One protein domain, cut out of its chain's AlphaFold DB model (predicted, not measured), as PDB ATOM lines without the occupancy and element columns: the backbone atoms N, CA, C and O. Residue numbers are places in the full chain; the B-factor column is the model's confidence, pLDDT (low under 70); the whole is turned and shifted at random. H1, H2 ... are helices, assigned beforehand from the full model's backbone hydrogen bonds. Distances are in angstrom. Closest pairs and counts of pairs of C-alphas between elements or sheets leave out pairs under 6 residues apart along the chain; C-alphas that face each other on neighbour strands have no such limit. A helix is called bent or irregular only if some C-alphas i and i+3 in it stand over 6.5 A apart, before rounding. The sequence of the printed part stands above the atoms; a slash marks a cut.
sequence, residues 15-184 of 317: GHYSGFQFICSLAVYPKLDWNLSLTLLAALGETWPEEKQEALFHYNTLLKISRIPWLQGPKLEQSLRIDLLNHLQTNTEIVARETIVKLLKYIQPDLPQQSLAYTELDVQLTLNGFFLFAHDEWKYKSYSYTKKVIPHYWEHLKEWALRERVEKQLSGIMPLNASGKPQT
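AT A GLANCE: This is residues 15 to 184 of the 317 residues of an uncharacterized protein of Sphingobacteriales bacterium (UniProt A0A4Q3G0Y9). A hairpin of two long helices, H7 and H8, runs through the middle, with a cluster of shorter helices on the H7 side and H9 crossing H8 on the other side. H1 and H2 pack crosswise on H7, H3 joins them at one end, H4 and H5 lie farther out, and H6 links H1 to H10. After H10 the printed part ends in a looped tail with no named helix, residues 168 to 184. The 170 printed residues hold ten named helices, H1 to H10 in chain order, and no named strand: the class is all helix. The whole is compact, with a radius of gyration of the C-alphas of 16.1 A and spans of 45 by 45 by 31 A.

HOW THE PARTS SIT: H7, residues 90 to 110, and H8, residues 116 to 135, form a helical hairpin: they touch, closest at the C-alphas of Arg 97 and Asn 128, 5.8 A, and run opposite ways at a shallow tilt of 34 degrees, only just short of steep. With residues 92 to 100 alone, H7 touches H2, residues 34 to 47, at a steep tilt of 47 degrees; the closest C-alphas are those of Leu 40 and Ala 96, 6.2 A. H1, residues 15 to 28, is the hub, touching H2, H7, H3, residues 50 to 56, and H6, residues 78 to 87. The C-alphas of Cys 24 in H1 and Leu 84 in H6 are the closest of that pair, 4.7 A. H6 also touches H10, residues 160 to 167, closest at the C-alphas of Ile 82 and Ala 161, 4.9 A. Residues 123 to 130 of H8 alone touch H9, residues 146 to 155, at a steep tilt of 65 degrees; the closest C-alphas are those of Phe 130 and Thr 146, 5.4 A. H4, residues 59 to 66, and H5, residues 69 to 72, touch no helix. Every O i to N i+4 pair is within hydrogen-bond range in H4, H6, H8 and H10; the counts are 7 of 10 in H1, 9 of 10 in H2, 2 of 3 in H3, 15 of 17 in H7 and 4 of 6 in H9, and H5 is too short for such a pair.

IN THESE COORDINATES: H7 is 31.2 A long, H8 29.0 A, H1 21.4 A and H2 20.3 A. H7 and H9 are irregular: C-alphas 106 and 109 are 7.1 A apart, C-alphas 148 and 151 7.0 A. H1 begins at C-alpha 15, (214.037, 227.624, 192.975), and H10 ends at C-alpha 167, (226.701, 241.368, 218.948).

THE WHOLE: The C-alphas farthest apart, those of Tyr 59 and Ala 178, are 46.7 A apart. The printed part has no cut, and no link is long. The mean pLDDT of the printed part is 88.3; residues 15 to 16 and 54 to 56 are under 70.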
ATOM      1  N   GLY A  15     214.084 226.314 193.633       51.66
ATOM      2  CA  GLY A  15     214.037 227.624 192.975       51.66
ATOM      3  C   GLY A  15     213.513 228.765 193.863       51.66
ATOM      4  O   GLY A  15     213.970 229.898 193.719       51.66
ATOM      5  N   HIS A  16     212.631 228.492 194.834       58.03
ATOM      6  CA  HIS A  16     212.155 229.508 195.787       58.03
ATOM      7  C   HIS A  16     213.255 229.933 196.766       58.03
ATOM      8  O   HIS A  16     213.350 231.107 197.119       58.03
ATOM      9  N   TYR A  17     214.152 229.015 197.131       72.62
ATOM     10  CA  TYR A  17     215.252 229.316 198.045       72.62
ATOM     11  C   TYR A  17     216.199 230.406 197.507       72.62
ATOM     12  O   TYR A  17     216.573 231.325 198.234       72.62
ATOM     13  N   SER A  18     216.535 230.363 196.212       78.94
ATOM     14  CA  SER A  18     217.415 231.351 195.571       78.94
ATOM     15  C   SER A  18     216.799 232.754 195.551       78.94
ATOM     16  O   SER A  18     217.474 233.738 195.849       78.94
ATOM     17  N   GLY A  19     215.493 232.857 195.284       82.69
ATOM     18  CA  GLY A  19     214.802 234.149 195.245       82.69
ATOM     19  C   GLY A  19     214.701 234.786 196.624       82.69
ATOM     20  O   GLY A  19     214.868 235.995 196.771       82.69
ATOM     21  N   PHE A  20     214.505 233.961 197.651       86.75
ATOM     22  CA  PHE A  20     214.499 234.423 199.029       86.75
ATOM     23  C   PHE A  20     215.889 234.892 199.473       86.75
ATOM     24  O   PHE A  20     216.009 235.959 200.071       86.75
ATOM     25  N   GLN A  21     216.951 234.161 199.115       90.00
ATOM     26  CA  GLN A  21     218.331 234.581 199.382       90.00
ATOM     27  C   GLN A  21     218.687 235.893 198.670       90.00
ATOM     28  O   GLN A  21     219.350 236.742 199.265       90.00
ATOM     29  N   PHE A  22     218.186 236.119 197.450       91.00
ATOM     30  CA  PHE A  22     218.295 237.421 196.791       91.00
ATOM     31  C   PHE A  22     217.618 238.531 197.603       91.00
ATOM     32  O   PHE A  22     218.256 239.539 197.897       91.00
ATOM     33  N   ILE A  23     216.370 238.337 198.035       91.19
ATOM     34  CA  ILE A  23     215.652 239.315 198.870       91.19
ATOM     35  C   ILE A  23     216.426 239.588 200.172       91.19
ATOM     36  O   ILE A  23     216.575 240.743 200.569       91.19
ATOM     37  N   CYS A  24     216.984 238.550 200.801       92.50
ATOM     38  CA  CYS A  24     217.818 238.692 201.994       92.50
ATOM     39  C   CYS A  24     219.118 239.462 201.712       92.50
ATOM     40  O   CYS A  24     219.570 240.235 202.553       92.50
ATOM     41  N   SER A  25     219.712 239.301 200.525       93.81
ATOM     42  CA  SER A  25     220.954 239.985 200.147       93.81
ATOM     43  C   SER A  25     220.799 241.505 200.057       93.81
ATOM     44  O   SER A  25     221.736 242.242 200.361       93.81
ATOM     45  N   LEU A  26     219.592 241.994 199.739       92.69
ATOM     46  CA  LEU A  26     219.282 243.427 199.718       92.69
ATOM     47  C   LEU A  26     219.440 244.065 201.103       92.69
ATOM     48  O   LEU A  26     219.750 245.247 201.210       92.69
ATOM     49  N   ALA A  27     219.294 243.277 202.171       93.12
ATOM     50  CA  ALA A  27     219.469 243.740 203.540       93.12
ATOM     51  C   ALA A  27     220.939 244.026 203.901       93.12
ATOM     52  O   ALA A  27     221.201 244.632 204.942       93.12
ATOM     53  N   VAL A  28     221.913 243.632 203.071       93.25
ATOM     54  CA  VAL A  28     223.332 243.936 203.309       93.25
ATOM     55  C   VAL A  28     223.585 245.445 203.260       93.25
ATOM     56  O   VAL A  28     224.326 245.955 204.100       93.25
ATOM     57  N   TYR A  29     222.904 246.179 202.375       92.38
ATOM     58  CA  TYR A  29     223.037 247.632 202.242       92.38
ATOM     59  C   TYR A  29     221.794 248.360 202.805       92.38
ATOM     60  O   TYR A  29     220.668 247.949 202.540       92.38
ATOM     61  N   PRO A  30     221.943 249.430 203.614       88.75
ATOM     62  CA  PRO A  30     220.816 250.087 204.299       88.75
ATOM     63  C   PRO A  30     219.831 250.817 203.375       88.75
ATOM     64  O   PRO A  30     218.662 250.985 203.738       88.75
ATOM     65  N   LYS A  31     220.324 251.345 202.248       89.56
ATOM     66  CA  LYS A  31     219.547 252.152 201.301       89.56
ATOM     67  C   LYS A  31     219.143 251.272 200.129       89.56
ATOM     68  O   LYS A  31     219.967 250.530 199.614       89.56
ATOM     69  N   LEU A  32     217.890 251.338 199.710       86.19
ATOM     70  CA  LEU A  32     217.425 250.531 198.588       86.19
ATOM     71  C   LEU A  32     217.481 251.378 197.320       86.19
ATOM     72  O   LEU A  32     216.905 252.461 197.258       86.19
ATOM     73  N   ASP A  33     218.208 250.874 196.329       87.94
ATOM     74  CA  ASP A  33     218.221 251.387 194.963       87.94
ATOM     75  C   ASP A  33     217.915 250.211 194.032       87.94
ATOM     76  O   ASP A  33     218.415 249.092 194.215       87.94
ATOM     77  N   TRP A  34     217.074 250.451 193.034       86.94
ATOM     78  CA  TRP A  34     216.754 249.456 192.024       86.94
ATOM     79  C   TRP A  34     217.988 249.051 191.214       86.94
ATOM     80  O   TRP A  34     218.169 247.868 190.936       86.94
ATOM     81  N   ASN A  35     218.893 249.989 190.920       88.81
ATOM     82  CA  ASN A  35     220.138 249.690 190.208       88.81
ATOM     83  C   ASN A  35     221.034 248.741 191.015       88.81
ATOM     84  O   ASN A  35     221.589 247.776 190.480       88.81
ATOM     85  N   LEU A  36     221.124 248.976 192.327       89.56
ATOM     86  CA  LEU A  36     221.829 248.089 193.248       89.56
ATOM     87  C   LEU A  36     221.164 246.709 193.291       89.56
ATOM     88  O   LEU A  36     221.850 245.693 193.212       89.56
ATOM     89  N   SER A  37     219.833 246.678 193.370       90.62
ATOM     90  CA  SER A  37     219.048 245.441 193.429       90.62
ATOM     91  C   SER A  37     219.250 244.583 192.178       90.62
ATOM     92  O   SER A  37     219.502 243.388 192.290       90.62
ATOM     93  N   LEU A  38     219.216 245.186 190.986       89.69
ATOM     94  CA  LEU A  38     219.474 244.486 189.726       89.69
ATOM     95  C   LEU A  38     220.914 243.980 189.626       89.69
ATOM     96  O   LEU A  38     221.142 242.867 189.159       89.69
ATOM     97  N   THR A  39     221.886 244.768 190.090       91.44
ATOM     98  CA  THR A  39     223.291 244.344 190.064       91.44
ATOM     99  C   THR A  39     223.537 243.178 191.022       91.44
ATOM    100  O   THR A  39     224.224 242.226 190.666       91.44
ATOM    101  N   LEU A  40     222.942 243.218 192.218       91.94
ATOM    102  CA  LEU A  40     222.987 242.105 193.169       91.94
ATOM    103  C   LEU A  40     222.318 240.855 192.600       91.94
ATOM    104  O   LEU A  40     222.849 239.759 192.753       91.94
ATOM    105  N   LEU A  41     221.186 241.018 191.913       90.12
ATOM    106  CA  LEU A  41     220.506 239.912 191.253       90.12
ATOM    107  C   LEU A  41     221.389 239.270 190.178       90.12
ATOM    108  O   LEU A  41     221.502 238.050 190.142       90.12
ATOM    109  N   ALA A  42     222.025 240.084 189.331       89.75
ATOM    110  CA  ALA A  42     222.940 239.603 188.302       89.75
ATOM    111  C   ALA A  42     224.127 238.842 188.917       89.75
ATOM    112  O   ALA A  42     224.379 237.700 188.542       89.75
ATOM    113  N   ALA A  43     224.784 239.430 189.921       91.25
ATOM    114  CA  ALA A  43     225.941 238.830 190.582       91.25
ATOM    115  C   ALA A  43     225.606 237.518 191.309       91.25
ATOM    116  O   ALA A  43     226.372 236.561 191.254       91.25
ATOM    117  N   LEU A  44     224.452 237.444 191.979       89.19
ATOM    118  CA  LEU A  44     223.995 236.203 192.605       89.19
ATOM    119  C   LEU A  44     223.578 235.159 191.570       89.19
ATOM    120  O   LEU A  44     223.869 233.979 191.757       89.19
ATOM    121  N   GLY A  45     222.954 235.592 190.473       86.44
ATOM    122  CA  GLY A  45     222.586 234.738 189.350       86.44
ATOM    123  C   GLY A  45     223.776 233.946 188.819       86.44
ATOM    124  O   GLY A  45     223.676 232.729 188.718       86.44
ATOM    125  N   GLU A  46     224.921 234.601 188.606       86.88
ATOM    126  CA  GLU A  46     226.164 233.958 188.143       86.88
ATOM    127  C   GLU A  46     226.646 232.816 189.055       86.88
ATOM    128  O   GLU A  46     227.309 231.890 188.594       86.88
ATOM    129  N   THR A  47     226.303 232.852 190.347       84.81
ATOM    130  CA  THR A  47     226.712 231.819 191.316       84.81
ATOM    131  C   THR A  47     225.768 230.622 191.389       84.81
ATOM    132  O   THR A  47     226.099 229.611 192.011       84.81
ATOM    133  N   TRP A  48     224.582 230.714 190.785       83.19
ATOM    134  CA  TRP A  48     223.588 229.646 190.815       83.19
ATOM    135  C   TRP A  48     223.674 228.741 189.580       83.19
ATOM    136  O   TRP A  48     224.078 229.203 188.517       83.19
ATOM    137  N   PRO A  49     223.252 227.464 189.683       81.38
ATOM    138  CA  PRO A  49     223.111 226.582 188.522       81.38
ATOM    139  C   PRO A  49     222.159 227.169 187.470       81.38
ATOM    140  O   PRO A  49     221.164 227.795 187.846       81.38
ATOM    141  N   GLU A  50     222.416 226.913 186.182       75.25
ATOM    142  CA  GLU A  50     221.635 227.446 185.044       75.25
ATOM    143  C   GLU A  50     220.119 227.232 185.205       75.25
ATOM    144  O   GLU A  50     219.338 228.168 185.050       75.25
ATOM    145  N   GLU A  51     219.705 226.047 185.666       70.94
ATOM    146  CA  GLU A  51     218.297 225.707 185.930       70.94
ATOM    147  C   GLU A  51     217.605 226.675 186.913       70.94
ATOM    148  O   GLU A  51     216.402 226.925 186.828       70.94
ATOM    149  N   LYS A  52     218.359 227.241 187.865       70.06
ATOM    150  CA  LYS A  52     217.844 228.210 188.848       70.06
ATOM    151  C   LYS A  52     217.907 229.647 188.347       70.06
ATOM    152  O   LYS A  52     217.111 230.473 188.795       70.06
ATOM    153  N   GLN A  53     218.838 229.949 187.444       70.00
ATOM    154  CA  GLN A  53     218.964 231.273 186.840       70.00
ATOM    155  C   GLN A  53     217.720 231.592 186.005       70.00
ATOM    156  O   GLN A  53     217.090 232.631 186.214       70.00
ATOM    157  N   GLU A  54     217.295 230.667 185.138       67.06
ATOM    158  CA  GLU A  54     216.139 230.870 184.253       67.06
ATOM    159  C   GLU A  54     214.844 231.183 185.023       67.06
ATOM    160  O   GLU A  54     214.059 232.040 184.613       67.06
ATOM    161  N   ALA A  55     214.643 230.556 186.186       69.19
ATOM    162  CA  ALA A  55     213.466 230.777 187.025       69.19
ATOM    163  C   ALA A  55     213.427 232.177 187.675       69.19
ATOM    164  O   ALA A  55     212.344 232.750 187.866       69.19
ATOM    165  N   LEU A  56     214.590 232.746 188.018       68.75
ATOM    166  CA  LEU A  56     214.684 234.044 188.695       68.75
ATOM    167  C   LEU A  56     214.724 235.227 187.735       68.75
ATOM    168  O   LEU A  56     214.092 236.248 188.010       68.75
ATOM    169  N   PHE A  57     215.400 235.072 186.596       72.94
ATOM    170  CA  PHE A  57     215.421 236.077 185.531       72.94
ATOM    171  C   PHE A  57     214.120 236.113 184.717       72.94
ATOM    172  O   PHE A  57     213.951 236.963 183.841       72.94
ATOM    173  N   HIS A  58     213.160 235.236 185.021       77.94
ATOM    174  CA  HIS A  58     211.863 235.261 184.374       77.94
ATOM    175  C   HIS A  58     211.082 236.540 184.720       77.94
ATOM    176  O   HIS A  58     210.948 236.926 185.886       77.94
ATOM    177  N   TYR A  59     210.494 237.169 183.698       77.25
ATOM    178  CA  TYR A  59     209.772 238.443 183.806       77.25
ATOM    179  C   TYR A  59     208.725 238.454 184.933       77.25
ATOM    180  O   TYR A  59     208.616 239.419 185.688       77.25
ATOM    181  N   ASN A  60     207.993 237.349 185.103       80.56
ATOM    182  CA  ASN A  60     206.976 237.222 186.145       80.56
ATOM    183  C   ASN A  60     207.555 237.286 187.569       80.56
ATOM    184  O   ASN A  60     206.900 237.811 188.469       80.56
ATOM    185  N   THR A  61     208.764 236.768 187.787       79.19
ATOM    186  CA  THR A  61     209.442 236.796 189.092       79.19
ATOM    187  C   THR A  61     209.924 238.208 189.411       79.19
ATOM    188  O   THR A  61     209.656 238.716 190.500       79.19
ATOM    189  N   LEU A  62     210.524 238.893 188.434       82.00
ATOM    190  CA  LEU A  62     210.927 240.297 188.562       82.00
ATOM    191  C   LEU A  62     209.734 241.214 188.850       82.00
ATOM    192  O   LEU A  62     209.815 242.065 189.734       82.00
ATOM    193  N   LEU A  63     208.604 240.995 188.171       84.62
ATOM    194  CA  LEU A  63     207.371 241.749 188.399       84.62
ATOM    195  C   LEU A  63     206.799 241.515 189.808       84.62
ATOM    196  O   LEU A  63     206.211 242.414 190.406       84.62
ATOM    197  N   LYS A  64     206.949 240.303 190.357       84.31
ATOM    198  CA  LYS A  64     206.558 240.012 191.745       84.31
ATOM    199  C   LYS A  64     207.466 240.738 192.735       84.31
ATOM    200  O   LYS A  64     206.957 241.334 193.677       84.31
ATOM    201  N   ILE A  65     208.778 240.733 192.496       83.94
ATOM    202  CA  ILE A  65     209.764 241.432 193.332       83.94
ATOM    203  C   ILE A  65     209.517 242.946 193.307       83.94
ATOM    204  O   ILE A  65     209.464 243.574 194.360       83.94
ATOM    205  N   SER A  66     209.282 243.540 192.133       84.88
ATOM    206  CA  SER A  66     209.061 244.988 191.997       84.88
ATOM    207  C   SER A  66     207.774 245.482 192.674       84.88
ATOM    208  O   SER A  66     207.625 246.674 192.952       84.88
ATOM    209  N   ARG A  67     206.823 244.578 192.937       87.69
ATOM    210  CA  ARG A  67     205.565 244.866 193.642       87.69
ATOM    211  C   ARG A  67     205.694 244.838 195.160       87.69
ATOM    212  O   ARG A  67     204.726 245.171 195.838       87.69
ATOM    213  N   ILE A  68     206.845 244.443 195.701       86.19
ATOM    214  CA  ILE A  68     207.076 244.426 197.142       86.19
ATOM    215  C   ILE A  68     207.092 245.879 197.655       86.19
ATOM    216  O   ILE A  68     207.995 246.633 197.290       86.19
ATOM    217  N   PRO A  69     206.135 246.301 198.508       85.19
ATOM    218  CA  PRO A  69     205.962 247.720 198.836       85.19
ATOM    219  C   PRO A  69     207.180 248.348 199.515       85.19
ATOM    220  O   PRO A  69     207.555 249.475 199.210       85.19
ATOM    221  N   TRP A  70     207.844 247.608 200.407       87.06
ATOM    222  CA  TRP A  70     209.022 248.110 201.116       87.06
ATOM    223  C   TRP A  70     210.258 248.232 200.214       87.06
ATOM    224  O   TRP A  70     211.162 248.994 200.544       87.06
ATOM    225  N   LEU A  71     210.292 247.542 199.067       85.25
ATOM    226  CA  LEU A  71     211.385 247.642 198.094       85.25
ATOM    227  C   LEU A  71     211.325 248.948 197.289       85.25
ATOM    228  O   LEU A  71     212.334 249.401 196.761       85.25
ATOM    229  N   GLN A  72     210.144 249.567 197.223       83.00
ATOM    230  CA  GLN A  72     209.927 250.864 196.579       83.00
ATOM    231  C   GLN A  72     210.325 252.040 197.486       83.00
ATOM    232  O   GLN A  72     210.383 253.183 197.036       83.00
ATOM    233  N   GLY A  73     210.582 251.777 198.771       84.12
ATOM    234  CA  GLY A  73     211.033 252.782 199.726       84.12
ATOM    235  C   GLY A  73     212.542 253.042 199.629       84.12
ATOM    236  O   GLY A  73     213.300 252.145 199.276       84.12
ATOM    237  N   PRO A  74     213.022 254.239 200.016       83.56
ATOM    238  CA  PRO A  74     214.447 254.578 199.944       83.56
ATOM    239  C   PRO A  74     215.299 253.884 201.020       83.56
ATOM    240  O   PRO A  74     216.529 253.863 200.937       83.56
ATOM    241  N   LYS A  75     214.671 253.357 202.078       86.31
ATOM    242  CA  LYS A  75     215.357 252.790 203.242       86.31
ATOM    243  C   LYS A  75     214.604 251.585 203.781       86.31
ATOM    244  O   LYS A  75     213.395 251.649 203.986       86.31
ATOM    245  N   LEU A  76     215.352 250.531 204.083       89.00
ATOM    246  CA  LEU A  76     214.821 249.332 204.714       89.00
ATOM    247  C   LEU A  76     214.576 249.574 206.214       89.00
ATOM    248  O   LEU A  76     215.440 250.106 206.929       89.00
ATOM    249  N   GLU A  77     213.400 249.177 206.703       90.75
ATOM    250  CA  GLU A  77     213.085 249.212 208.133       90.75
ATOM    251  C   GLU A  77     214.080 248.336 208.908       90.75
ATOM    252  O   GLU A  77     214.440 247.247 208.466       90.75
ATOM    253  N   GLN A  78     214.569 248.807 210.058       89.88
ATOM    254  CA  GLN A  78     215.638 248.107 210.783       89.88
ATOM    255  C   GLN A  78     215.196 246.739 211.327       89.88
ATOM    256  O   GLN A  78     216.008 245.819 211.345       89.88
ATOM    257  N   SER A  79     213.929 246.600 211.726       90.31
ATOM    258  CA  SER A  79     213.300 245.341 212.155       90.31
ATOM    259  C   SER A  79     213.276 244.310 211.016       90.31
ATOM    260  O   SER A  79     213.753 243.189 211.165       90.31
ATOM    261  N   LEU A  80     212.820 244.719 209.833       90.88
ATOM    262  CA  LEU A  80     212.820 243.874 208.645       90.88
ATOM    263  C   LEU A  80     214.248 243.530 208.205       90.88
ATOM    264  O   LEU A  80     214.535 242.396 207.831       90.88
ATOM    265  N   ARG A  81     215.170 244.496 208.280       92.00
ATOM    266  CA  ARG A  81     216.575 244.289 207.922       92.00
ATOM    267  C   ARG A  81     217.238 243.227 208.787       92.00
ATOM    268  O   ARG A  81     217.949 242.390 208.242       92.00
ATOM    269  N   ILE A  82     217.043 243.262 210.106       91.31
ATOM    270  CA  ILE A  82     217.639 242.250 210.985       91.31
ATOM    271  C   ILE A  82     217.068 240.861 210.687       91.31
ATOM    272  O   ILE A  82     217.837 239.907 210.596       91.31
ATOM    273  N   ASP A  83     215.759 240.759 210.447       90.88
ATOM    274  CA  ASP A  83     215.119 239.491 210.099       90.88
ATOM    275  C   ASP A  83     215.676 238.931 208.782       90.88
ATOM    276  O   ASP A  83     216.070 237.767 208.733       90.88
ATOM    277  N   LEU A  84     215.812 239.760 207.743       92.19
ATOM    278  CA  LEU A  84     216.402 239.354 206.462       92.19
ATOM    279  C   LEU A  84     217.879 238.956 206.593       92.19
ATOM    280  O   LEU A  84     218.293 237.929 206.061       92.19
ATOM    281  N   LEU A  85     218.676 239.726 207.339       92.06
ATOM    282  CA  LEU A  85     220.084 239.401 207.566       92.06
ATOM    283  C   LEU A  85     220.254 238.085 208.342       92.06
ATOM    284  O   LEU A  85     221.200 237.345 208.085       92.06
ATOM    285  N   ASN A  86     219.353 237.763 209.270       90.69
ATOM    286  CA  ASN A  86     219.416 236.510 210.026       90.69
ATOM    287  C   ASN A  86     219.154 235.268 209.157       90.69
ATOM    288  O   ASN A  86     219.640 234.192 209.493       90.69
ATOM    289  N   HIS A  87     218.429 235.412 208.045       90.88
ATOM    290  CA  HIS A  87     218.163 234.322 207.097       90.88
ATOM    291  C   HIS A  87     219.143 234.293 205.912       90.88
ATOM    292  O   HIS A  87     219.090 233.386 205.075       90.88
ATOM    293  N   LEU A  88     220.045 235.272 205.830       91.62
ATOM    294  CA  LEU A  88     221.042 235.356 204.776       91.62
ATOM    295  C   LEU A  88     222.158 234.333 205.009       91.62
ATOM    296  O   LEU A  88     222.826 234.344 206.046       91.62
ATOM    297  N   GLN A  89     222.389 233.470 204.021       91.56
ATOM    298  CA  GLN A  89     223.506 232.532 204.044       91.56
ATOM    299  C   GLN A  89     224.847 233.252 203.884       91.56
ATOM    300  O   GLN A  89     224.962 234.207 203.117       91.56
ATOM    301  N   THR A  90     225.895 232.725 204.526       91.31
ATOM    302  CA  THR A  90     227.249 233.296 204.470       91.31
ATOM    303  C   THR A  90     227.772 233.442 203.039       91.31
ATOM    304  O   THR A  90     228.292 234.498 202.693       91.31
ATOM    305  N   ASN A  91     227.586 232.435 202.179       91.12
ATOM    306  CA  ASN A  91     228.067 232.487 200.790       91.12
ATOM    307  C   ASN A  91     227.380 233.606 199.992       91.12
ATOM    308  O   ASN A  91     228.050 234.394 199.328       91.12
ATOM    309  N   THR A  92     226.055 233.720 200.115       92.12
ATOM    310  CA  THR A  92     225.262 234.797 199.506       92.12
ATOM    311  C   THR A  92     225.683 236.165 200.045       92.12
ATOM    312  O   THR A  92     225.801 237.124 199.286       92.12
ATOM    313  N   GLU A  93     225.948 236.266 201.350       94.38
ATOM    314  CA  GLU A  93     226.404 237.504 201.983       94.38
ATOM    315  C   GLU A  93     227.763 237.964 201.449       94.38
ATOM    316  O   GLU A  93     227.942 239.155 201.197       94.38
ATOM    317  N   ILE A  94     228.705 237.039 201.239       94.75
ATOM    318  CA  ILE A  94     230.024 237.349 200.675       94.75
ATOM    319  C   ILE A  94     229.875 237.943 199.275       94.75
ATOM    320  O   ILE A  94     230.376 239.039 199.030       94.75
ATOM    321  N   VAL A  95     229.125 237.275 198.393       94.94
ATOM    322  CA  VAL A  95     228.900 237.733 197.011       94.94
ATOM    323  C   VAL A  95     228.206 239.096 196.996       94.94
ATOM    324  O   VAL A  95     228.600 240.002 196.255       94.94
ATOM    325  N   ALA A  96     227.208 239.285 197.862       95.50
ATOM    326  CA  ALA A  96     226.505 240.555 197.989       95.50
ATOM    327  C   ALA A  96     227.446 241.686 198.432       95.50
ATOM    328  O   ALA A  96     227.459 242.760 197.827       95.50
ATOM    329  N   ARG A  97     228.284 241.445 199.447       95.81
ATOM    330  CA  ARG A  97     229.261 242.429 199.936       95.81
ATOM    331  C   ARG A  97     230.348 242.730 198.909       95.81
ATOM    332  O   ARG A  97     230.680 243.901 198.736       95.81
ATOM    333  N   GLU A  98     230.875 241.727 198.203       95.75
ATOM    334  CA  GLU A  98     231.833 241.926 197.105       95.75
ATOM    335  C   GLU A  98     231.238 242.825 196.013       95.75
ATOM    336  O   GLU A  98     231.875 243.789 195.574       95.75
ATOM    337  N   THR A  99     229.988 242.559 195.632       95.88
ATOM    338  CA  THR A  99     229.257 243.327 194.616       95.88
ATOM    339  C   THR A  99     229.031 244.772 195.056       95.88
ATOM    340  O   THR A  99     229.327 245.701 194.302       95.88
ATOM    341  N   ILE A 100     228.582 244.983 196.298       95.56
ATOM    342  CA  ILE A 100     228.399 246.323 196.875       95.56
ATOM    343  C   ILE A 100     229.723 247.084 196.888       95.56
ATOM    344  O   ILE A 100     229.780 248.229 196.448       95.56
ATOM    345  N   VAL A 101     230.812 246.463 197.343       95.75
ATOM    346  CA  VAL A 101     232.122 247.125 197.389       95.75
ATOM    347  C   VAL A 101     232.611 247.490 195.988       95.75
ATOM    348  O   VAL A 101     233.151 248.580 195.804       95.75
ATOM    349  N   LYS A 102     232.395 246.625 194.990       95.06
ATOM    350  CA  LYS A 102     232.728 246.911 193.587       95.06
ATOM    351  C   LYS A 102     231.956 248.124 193.060       95.06
ATOM    352  O   LYS A 102     232.565 249.006 192.460       95.06
ATOM    353  N   LEU A 103     230.650 248.198 193.329       93.81
ATOM    354  CA  LEU A 103     229.804 249.330 192.938       93.81
ATOM    355  C   LEU A 103     230.210 250.633 193.629       93.81
ATOM    356  O   LEU A 103     230.359 251.662 192.977       93.81
ATOM    357  N   LEU A 104     230.441 250.593 194.940       93.88
ATOM    358  CA  LEU A 104     230.850 251.775 195.694       93.88
ATOM    359  C   LEU A 104     232.223 252.285 195.232       93.88
ATOM    360  O   LEU A 104     232.399 253.487 195.061       93.88
ATOM    361  N   LYS A 105     233.179 251.391 194.954       94.38
ATOM    362  CA  LYS A 105     234.483 251.768 194.384       94.38
ATOM    363  C   LYS A 105     234.375 252.366 192.986       94.38
ATOM    364  O   LYS A 105     235.181 253.223 192.649       94.38
ATOM    365  N   TYR A 106     233.413 251.914 192.185       93.94
ATOM    366  CA  TYR A 106     233.177 252.463 190.853       93.94
ATOM    367  C   TYR A 106     232.699 253.920 190.915       93.94
ATOM    368  O   TYR A 106     233.167 254.737 190.136       93.94
ATOM    369  N   ILE A 107     231.825 254.250 191.872       92.38
ATOM    370  CA  ILE A 107     231.249 255.599 192.033       92.38
ATOM    371  C   ILE A 107     232.187 256.540 192.812       92.38
ATOM    372  O   ILE A 107     232.101 257.759 192.688       92.38
ATOM    373  N   GLN A 108     233.095 255.995 193.626       93.06
ATOM    374  CA  GLN A 108     233.995 256.766 194.491       93.06
ATOM    375  C   GLN A 108     234.748 257.923 193.790       93.06
ATOM    376  O   GLN A 108     234.816 258.993 194.396       93.06
ATOM    377  N   PRO A 109     235.299 257.771 192.565       93.56
ATOM    378  CA  PRO A 109     236.025 258.845 191.882       93.56
ATOM    379  C   PRO A 109     235.148 260.040 191.488       93.56
ATOM    380  O   PRO A 109     235.662 261.150 191.367       93.56
ATOM    381  N   ASP A 110     233.842 259.825 191.321       94.00
ATOM    382  CA  ASP A 110     232.896 260.844 190.854       94.00
ATOM    383  C   ASP A 110     232.364 261.723 191.999       94.00
ATOM    384  O   ASP A 110     231.680 262.724 191.768       94.00
ATOM    385  N   LEU A 111     232.661 261.367 193.254       92.50
ATOM    386  CA  LEU A 111     232.151 262.060 194.433       92.50
ATOM    387  C   LEU A 111     233.176 263.044 195.020       92.50
ATOM    388  O   LEU A 111     234.318 262.670 195.295       92.50
ATOM    389  N   PRO A 112     232.768 264.289 195.334       93.06
ATOM    390  CA  PRO A 112     233.630 265.228 196.042       93.06
ATOM    391  C   PRO A 112     233.971 264.712 197.447       93.06
ATOM    392  O   PRO A 112     233.065 264.422 198.230       93.06
ATOM    393  N   GLN A 113     235.258 264.680 197.806       90.50
ATOM    394  CA  GLN A 113     235.742 264.135 199.089       90.50
ATOM    395  C   GLN A 113     235.138 264.809 200.335       90.50
ATOM    396  O   GLN A 113     235.030 264.189 201.386       90.50
ATOM    397  N   GLN A 114     234.730 266.076 200.226       91.38
ATOM    398  CA  GLN A 114     234.124 266.839 201.326       91.38
ATOM    399  C   GLN A 114     232.594 266.696 201.397       91.38
ATOM    400  O   GLN A 114     231.952 267.309 202.248       91.38
ATOM    401  N   SER A 115     231.984 265.927 200.493       93.94
ATOM    402  CA  SER A 115     230.534 265.744 200.467       93.94
ATOM    403  C   SER A 115     230.066 264.739 201.523       93.94
ATOM    404  O   SER A 115     230.744 263.755 201.818       93.94
ATOM    405  N   LEU A 116     228.849 264.934 202.038       91.88
ATOM    406  CA  LEU A 116     228.205 263.963 202.933       91.88
ATOM    407  C   LEU A 116     228.031 262.591 202.263       91.88
ATOM    408  O   LEU A 116     228.155 261.563 202.924       91.88
ATOM    409  N   ALA A 117     227.791 262.577 200.948       90.19
ATOM    410  CA  ALA A 117     227.693 261.352 200.161       90.19
ATOM    411  C   ALA A 117     229.008 260.559 200.171       90.19
ATOM    412  O   ALA A 117     228.981 259.338 200.306       90.19
ATOM    413  N   TYR A 118     230.155 261.244 200.098       93.50
ATOM    414  CA  TYR A 118     231.462 260.602 200.209       93.50
ATOM    415  C   TYR A 118     231.674 259.988 201.598       93.50
ATOM    416  O   TYR A 118     232.123 258.851 201.697       93.50
ATOM    417  N   THR A 119     231.296 260.690 202.673       91.50
ATOM    418  CA  THR A 119     231.392 260.146 204.039       91.50
ATOM    419  C   THR A 119     230.530 258.898 204.222       91.50
ATOM    420  O   THR A 119     230.989 257.906 204.782       91.50
ATOM    421  N   GLU A 120     229.286 258.914 203.739       90.25
ATOM    422  CA  GLU A 120     228.423 257.731 203.788       90.25
ATOM    423  C   GLU A 120     229.004 256.570 202.970       90.25
ATOM    424  O   GLU A 120     228.994 255.430 203.436       90.25
ATOM    425  N   LEU A 121     229.534 256.852 201.776       92.69
ATOM    426  CA  LEU A 121     230.182 255.854 200.930       92.69
ATOM    427  C   LEU A 121     231.397 255.234 201.627       92.69
ATOM    428  O   LEU A 121     231.524 254.010 201.628       92.69
ATOM    429  N   ASP A 122     232.254 256.046 202.248       92.62
ATOM    430  CA  ASP A 122     233.457 255.584 202.949       92.62
ATOM    431  C   ASP A 122     233.120 254.680 204.142       92.62
ATOM    432  O   ASP A 122     233.726 253.620 204.319       92.62
ATOM    433  N   VAL A 123     232.083 255.033 204.911       92.38
ATOM    434  CA  VAL A 123     231.570 254.188 206.001       92.38
ATOM    435  C   VAL A 123     231.116 252.834 205.455       92.38
ATOM    436  O   VAL A 123     231.486 251.793 205.996       92.38
ATOM    437  N   GLN A 124     230.344 252.822 204.366       92.75
ATOM    438  CA  GLN A 124     229.836 251.578 203.782       92.75
ATOM    439  C   GLN A 124     230.950 250.737 203.148       92.75
ATOM    440  O   GLN A 124     230.945 249.514 203.300       92.75
ATOM    441  N   LEU A 125     231.930 251.358 202.488       93.94
ATOM    442  CA  LEU A 125     233.122 250.671 201.988       93.94
ATOM    443  C   LEU A 125     233.926 250.052 203.128       93.94
ATOM    444  O   LEU A 125     234.323 248.891 203.030       93.94
ATOM    445  N   THR A 126     234.131 250.797 204.214       94.50
ATOM    446  CA  THR A 126     234.900 250.327 205.366       94.50
ATOM    447  C   THR A 126     234.196 249.173 206.069       94.50
ATOM    448  O   THR A 126     234.832 248.161 206.349       94.50
ATOM    449  N   LEU A 127     232.884 249.278 206.303       93.81
ATOM    450  CA  LEU A 127     232.094 248.211 206.923       93.81
ATOM    451  C   LEU A 127     232.118 246.939 206.071       93.81
ATOM    452  O   LEU A 127     232.483 245.874 206.563       93.81
ATOM    453  N   ASN A 128     231.757 247.034 204.789       95.00
ATOM    454  CA  ASN A 128     231.703 245.860 203.918       95.00
ATOM    455  C   ASN A 128     233.095 245.265 203.669       95.00
ATOM    456  O   ASN A 128     233.248 244.045 203.715       95.00
ATOM    457  N   GLY A 129     234.112 246.108 203.474       95.12
ATOM    458  CA  GLY A 129     235.501 245.681 203.333       95.12
ATOM    459  C   GLY A 129     236.030 244.978 204.582       95.12
ATOM    460  O   GLY A 129     236.705 243.960 204.455       95.12
ATOM    461  N   PHE A 130     235.668 245.460 205.776       95.38
ATOM    462  CA  PHE A 130     236.026 244.810 207.033       95.38
ATOM    463  C   PHE A 130     235.404 243.418 207.160       95.38
ATOM    464  O   PHE A 130     236.125 242.477 207.467       95.38
ATOM    465  N   PHE A 131     234.101 243.250 206.901       94.50
ATOM    466  CA  PHE A 131     233.472 241.924 207.005       94.50
ATOM    467  C   PHE A 131     234.047 240.925 205.998       94.50
ATOM    468  O   PHE A 131     234.224 239.760 206.340       94.50
ATOM    469  N   LEU A 132     234.380 241.373 204.784       94.81
ATOM    470  CA  LEU A 132     235.087 240.535 203.815       94.81
ATOM    471  C   LEU A 132     236.481 240.150 204.337       94.81
ATOM    472  O   LEU A 132     236.820 238.973 204.352       94.81
ATOM    473  N   PHE A 133     237.257 241.121 204.829       94.12
ATOM    474  CA  PHE A 133     238.585 240.880 205.399       94.12
ATOM    475  C   PHE A 133     238.564 239.929 206.598       94.12
ATOM    476  O   PHE A 133     239.339 238.982 206.629       94.12
ATOM    477  N   ALA A 134     237.661 240.146 207.553       92.00
ATOM    478  CA  ALA A 134     237.540 239.317 208.747       92.00
ATOM    479  C   ALA A 134     237.116 237.875 208.421       92.00
ATOM    480  O   ALA A 134     237.460 236.955 209.161       92.00
ATOM    481  N   HIS A 135     236.376 237.676 207.326       92.31
ATOM    482  CA  HIS A 135     235.999 236.350 206.849       92.31
ATOM    483  C   HIS A 135     237.189 235.590 206.242       92.31
ATOM    484  O   HIS A 135     237.405 234.427 206.574       92.31
ATOM    485  N   ASP A 136     237.957 236.247 205.363       91.62
ATOM    486  CA  ASP A 136     239.148 235.677 204.720       91.62
ATOM    487  C   ASP A 136     240.244 236.740 204.533       91.62
ATOM    488  O   ASP A 136     240.285 237.495 203.554       91.62
ATOM    489  N   GLU A 137     241.178 236.773 205.483       90.38
ATOM    490  CA  GLU A 137     242.256 237.764 205.520       90.38
ATOM    491  C   GLU A 137     243.203 237.660 204.312       90.38
ATOM    492  O   GLU A 137     243.785 238.663 203.883       90.38
ATOM    493  N   TRP A 138     243.350 236.461 203.736       89.94
ATOM    494  CA  TRP A 138     244.254 236.209 202.615       89.94
ATOM    495  C   TRP A 138     243.647 236.685 201.303       89.94
ATOM    496  O   TRP A 138     244.288 237.456 200.580       89.94
ATOM    497  N   LYS A 139     242.402 236.285 201.016       91.50
ATOM    498  CA  LYS A 139     241.689 236.697 199.797       91.50
ATOM    499  C   LYS A 139     241.482 238.213 199.760       91.50
ATOM    500  O   LYS A 139     241.624 238.842 198.712       91.50
ATOM    501  N   TYR A 140     241.201 238.819 200.911       91.69
ATOM    502  CA  TYR A 140     240.784 240.217 201.011       91.69
ATOM    503  C   TYR A 140     241.831 241.139 201.641       91.69
ATOM    504  O   TYR A 140     241.497 242.216 202.136       91.69
ATOM    505  N   LYS A 141     243.119 240.787 201.545       90.38
ATOM    506  CA  LYS A 141     244.249 241.572 202.080       90.38
ATOM    507  C   LYS A 141     244.225 243.061 201.701       90.38
ATOM    508  O   LYS A 141     244.690 243.906 202.470       90.38
ATOM    509  N   SER A 142     243.656 243.398 200.540       90.50
ATOM    510  CA  SER A 142     243.471 244.787 200.085       90.50
ATOM    511  C   SER A 142     242.632 245.651 201.042       90.50
ATOM    512  O   SER A 142     242.790 246.870 201.055       90.50
ATOM    513  N   TYR A 143     241.797 245.037 201.884       92.19
ATOM    514  CA  TYR A 143     240.977 245.709 202.892       92.19
ATOM    515  C   TYR A 143     241.593 245.689 204.297       92.19
ATOM    516  O   TYR A 143     240.953 246.146 205.236       92.19
ATOM    517  N   SER A 144     242.844 245.247 204.469       89.19
ATOM    518  CA  SER A 144     243.524 245.211 205.780       89.19
ATOM    519  C   SER A 144     243.567 246.563 206.509       89.19
ATOM    520  O   SER A 144     243.602 246.605 207.737       89.19
ATOM    521  N   TYR A 145     243.516 247.689 205.787       90.06
ATOM    522  CA  TYR A 145     243.441 249.018 206.403       90.06
ATOM    523  C   TYR A 145     242.155 249.217 207.224       90.06
ATOM    524  O   TYR A 145     242.185 249.922 208.235       90.06
ATOM    525  N   THR A 146     241.049 248.572 206.831       90.88
ATOM    526  CA  THR A 146     239.741 248.702 207.494       90.88
ATOM    527  C   THR A 146     239.799 248.267 208.955       90.88
ATOM    528  O   THR A 146     239.158 248.893 209.794       90.88
ATOM    529  N   LYS A 147     240.674 247.311 209.298       89.31
ATOM    530  CA  LYS A 147     240.970 246.883 210.672       89.31
ATOM    531  C   LYS A 147     241.285 248.050 211.613       89.31
ATOM    532  O   LYS A 147     240.880 248.049 212.772       89.31
ATOM    533  N   LYS A 148     242.034 249.048 211.136       88.88
ATOM    534  CA  LYS A 148     242.469 250.176 211.975       88.88
ATOM    535  C   LYS A 148     241.347 251.177 212.228       88.88
ATOM    536  O   LYS A 148     241.350 251.837 213.262       88.88
ATOM    537  N   VAL A 149     240.406 251.290 211.291       91.50
ATOM    538  CA  VAL A 149     239.367 252.331 211.292       91.50
ATOM    539  C   VAL A 149     238.023 251.798 211.798       91.50
ATOM    540  O   VAL A 149     237.237 252.549 212.375       91.50
ATOM    541  N   ILE A 150     237.778 250.487 211.673       92.19
ATOM    542  CA  ILE A 150     236.534 249.848 212.110       92.19
ATOM    543  C   ILE A 150     236.159 250.124 213.574       92.19
ATOM    544  O   ILE A 150     234.968 250.323 213.802       92.19
ATOM    545  N   PRO A 151     237.078 250.218 214.567       90.81
ATOM    546  CA  PRO A 151     236.665 250.462 215.948       90.81
ATOM    547  C   PRO A 151     235.945 251.806 216.090       90.81
ATOM    548  O   PRO A 151     234.900 251.886 216.729       90.81
ATOM    549  N   HIS A 152     236.458 252.837 215.411       89.62
ATOM    550  CA  HIS A 152     235.877 254.174 215.424       89.62
ATOM    551  C   HIS A 152     234.486 254.194 214.780       89.62
ATOM    552  O   HIS A 152     233.542 254.745 215.350       89.62
ATOM    553  N   TYR A 153     234.340 253.551 213.617       88.44
ATOM    554  CA  TYR A 153     233.055 253.472 212.924       88.44
ATOM    555  C   TYR A 153     232.030 252.621 213.671       88.44
ATOM    556  O   TYR A 153     230.852 252.969 213.694       88.44
ATOM    557  N   TRP A 154     232.464 251.529 214.302       90.12
ATOM    558  CA  TRP A 154     231.579 250.616 215.015       90.12
ATOM    559  C   TRP A 154     230.953 251.260 216.255       90.12
ATOM    560  O   TRP A 154     229.762 251.081 216.509       90.12
ATOM    561  N   GLU A 155     231.722 252.052 217.006       88.12
ATOM    562  CA  GLU A 155     231.226 252.775 218.186       88.12
ATOM    563  C   GLU A 155     230.122 253.785 217.842       88.12
ATOM    564  O   GLU A 155     229.163 253.938 218.601       88.12
ATOM    565  N   HIS A 156     230.222 254.419 216.672       87.38
ATOM    566  CA  HIS A 156     229.295 255.453 216.203       87.38
ATOM    567  C   HIS A 156     228.263 254.929 215.195       87.38
ATOM    568  O   HIS A 156     227.529 255.716 214.585       87.38
ATOM    569  N   LEU A 157     228.190 253.610 214.998       86.94
ATOM    570  CA  LEU A 157     227.309 253.009 214.011       86.94
ATOM    571  C   LEU A 157     225.841 253.241 214.399       86.94
ATOM    572  O   LEU A 157     225.331 252.669 215.360       86.94
ATOM    573  N   LYS A 158     225.141 254.060 213.606       85.44
ATOM    574  CA  LYS A 158     223.697 254.321 213.766       85.44
ATOM    575  C   LYS A 158     222.828 253.130 213.340       85.44
ATOM    576  O   LYS A 158     221.638 253.090 213.641       85.44
ATOM    577  N   GLU A 159     223.399 252.182 212.600       84.31
ATOM    578  CA  GLU A 159     222.704 251.003 212.082       84.31
ATOM    579  C   GLU A 159     222.562 249.922 213.159       84.31
ATOM    580  O   GLU A 159     223.400 249.031 213.291       84.31
ATOM    581  N   TRP A 160     221.464 249.991 213.916       88.69
ATOM    582  CA  TRP A 160     221.165 249.026 214.975       88.69
ATOM    583  C   TRP A 160     221.072 247.578 214.463       88.69
ATOM    584  O   TRP A 160     221.621 246.690 215.101       88.69
ATOM    585  N   ALA A 161     220.460 247.328 213.298       88.94
ATOM    586  CA  ALA A 161     220.225 245.962 212.808       88.94
ATOM    587  C   ALA A 161     221.521 245.153 212.603       88.94
ATOM    588  O   ALA A 161     221.608 243.986 212.984       88.94
ATOM    589  N   LEU A 162     222.544 245.784 212.016       89.00
ATOM    590  CA  LEU A 162     223.843 245.151 211.786       89.00
ATOM    591  C   LEU A 162     224.592 244.939 213.105       89.00
ATOM    592  O   LEU A 162     225.175 243.877 213.320       89.00
ATOM    593  N   ARG A 163     224.541 245.938 213.992       90.19
ATOM    594  CA  ARG A 163     225.154 245.866 215.316       90.19
ATOM    595  C   ARG A 163     224.575 244.719 216.135       90.19
ATOM    596  O   ARG A 163     225.325 243.882 216.622       90.19
ATOM    597  N   GLU A 164     223.253 244.643 216.200       91.19
ATOM    598  CA  GLU A 164     222.512 243.617 216.925       91.19
ATOM    599  C   GLU A 164     222.852 242.206 216.418       91.19
ATOM    600  O   GLU A 164     223.135 241.313 217.215       91.19
ATOM    601  N   ARG A 165     222.889 241.996 215.093       90.50
ATOM    602  CA  ARG A 165     223.226 240.692 214.494       90.50
ATOM    603  C   ARG A 165     224.638 240.228 214.856       90.50
ATOM    604  O   ARG A 165     224.847 239.050 215.147       90.50
ATOM    605  N   VAL A 166     225.608 241.141 214.826       89.44
ATOM    606  CA  VAL A 166     227.010 240.834 215.143       89.44
ATOM    607  C   VAL A 166     227.204 240.632 216.645       89.44
ATOM    608  O   VAL A 166     227.867 239.679 217.047       89.44
ATOM    609  N   GLU A 167     226.603 241.477 217.486       88.25
ATOM    610  CA  GLU A 167     226.701 241.368 218.948       88.25
ATOM    611  C   GLU A 167     226.013 240.101 219.478       88.25
ATOM    612  O   GLU A 167     226.529 239.468 220.397       88.25
ATOM    613  N   LYS A 168     224.915 239.660 218.849       88.62
ATOM    614  CA  LYS A 168     224.260 238.374 219.148       88.62
ATOM    615  C   LYS A 168     224.959 237.154 218.542       88.62
ATOM    616  O   LYS A 168     224.454 236.044 218.699       88.62
ATOM    617  N   GLN A 169     226.095 237.334 217.859       84.44
ATOM    618  CA  GLN A 169     226.860 236.252 217.224       84.44
ATOM    619  C   GLN A 169     226.036 235.439 216.205       84.44
ATOM    620  O   GLN A 169     226.262 234.249 216.011       84.44
ATOM    621  N   LEU A 170     225.079 236.086 215.533       81.50
ATOM    622  CA  LEU A 170     224.251 235.481 214.477       81.50
ATOM    623  C   LEU A 170     224.867 235.666 213.079       81.50
ATOM    624  O   LEU A 170     224.341 235.196 212.075       81.50
ATOM    625  N   SER A 171     225.976 236.398 213.003       76.69
ATOM    626  CA  SER A 171     226.651 236.754 211.763       76.69
ATOM    627  C   SER A 171     227.595 235.643 211.310       76.69
ATOM    628  O   SER A 171     228.721 235.561 211.793       76.69
ATOM    629  N   GLY A 172     227.183 234.838 210.328       78.75
ATOM    630  CA  GLY A 172     228.022 233.777 209.753       78.75
ATOM    631  C   GLY A 172     229.277 234.265 209.014       78.75
ATOM    632  O   GLY A 172     230.120 233.446 208.659       78.75
ATOM    633  N   ILE A 173     229.414 235.577 208.783       84.94
ATOM    634  CA  ILE A 173     230.581 236.168 208.114       84.94
ATOM    635  C   ILE A 173     231.757 236.454 209.063       84.94
ATOM    636  O   ILE A 173     232.887 236.570 208.603       84.94
ATOM    637  N   MET A 174     231.523 236.537 210.379       91.88
ATOM    638  CA  MET A 174     232.609 236.719 211.349       91.88
ATOM    639  C   MET A 174     233.298 235.378 211.639       91.88
ATOM    640  O   MET A 174     232.618 234.350 211.708       91.88
ATOM    641  N   PRO A 175     234.624 235.363 211.861       88.69
ATOM    642  CA  PRO A 175     235.352 234.132 212.132       88.69
ATOM    643  C   PRO A 175     234.885 233.501 213.445       88.69
ATOM    644  O   PRO A 175     234.501 234.192 214.390       88.69
ATOM    645  N   LEU A 176     234.941 232.173 213.523       89.50
ATOM    646  CA  LEU A 176     234.509 231.444 214.711       89.50
ATOM    647  C   LEU A 176     235.508 231.620 215.865       89.50
ATOM    648  O   LEU A 176     236.725 231.702 215.678       89.50
ATOM    649  N   ASN A 177     234.996 231.706 217.087       87.75
ATOM    650  CA  ASN A 177     235.781 231.667 218.314       87.75
ATOM    651  C   ASN A 177     236.141 230.218 218.689       87.75
ATOM    652  O   ASN A 177     235.727 229.263 218.031       87.75
ATOM    653  N   ALA A 178     236.897 230.044 219.776       85.69
ATOM    654  CA  ALA A 178     237.274 228.719 220.276       85.69
ATOM    655  C   ALA A 178     236.066 227.837 220.661       85.69
ATOM    656  O   ALA A 178     236.189 226.618 220.716       85.69
ATOM    657  N   SER A 179     234.899 228.439 220.905       86.19
ATOM    658  CA  SER A 179     233.640 227.751 221.210       86.19
ATOM    659  C   SER A 179     232.795 227.441 219.966       86.19
ATOM    660  O   SER A 179     231.658 227.000 220.108       86.19
ATOM    661  N   GLY A 180     233.309 227.703 218.759       85.44
ATOM    662  CA  GLY A 180     232.599 227.465 217.500       85.44
ATOM    663  C   GLY A 180     231.476 228.461 217.192       85.44
ATOM    664  O   GLY A 180     230.691 228.213 216.283       85.44
ATOM    665  N   LYS A 181     231.380 229.581 217.920       87.94
ATOM    666  CA  LYS A 181     230.412 230.660 217.656       87.94
ATOM    667  C   LYS A 181     231.071 231.810 216.894       87.94
ATOM    668  O   LYS A 181     232.257 232.051 217.117       87.94
ATOM    669  N   PRO A 182     230.346 232.554 216.044       89.12
ATOM    670  CA  PRO A 182     230.889 233.749 215.409       89.12
ATOM    671  C   PRO A 182     231.408 234.760 216.435       89.12
ATOM    672  O   PRO A 182     230.750 235.026 217.440       89.12
ATOM    673  N   GLN A 183     232.592 235.318 216.195       90.44
ATOM    674  CA  GLN A 183     233.183 236.335 217.064       90.44
ATOM    675  C   GLN A 183     232.441 237.666 216.953       90.44
ATOM    676  O   GLN A 183     231.977 238.062 215.880       90.44
ATOM    677  N   THR A 184     232.403 238.408 218.056       91.25
ATOM    678  CA  THR A 184     232.041 239.830 218.001       91.25
ATOM    679  C   THR A 184     233.206 240.658 217.451       91.25
ATOM    680  O   THR A 184     234.364 240.244 217.490       91.25
TER     681      THR A 184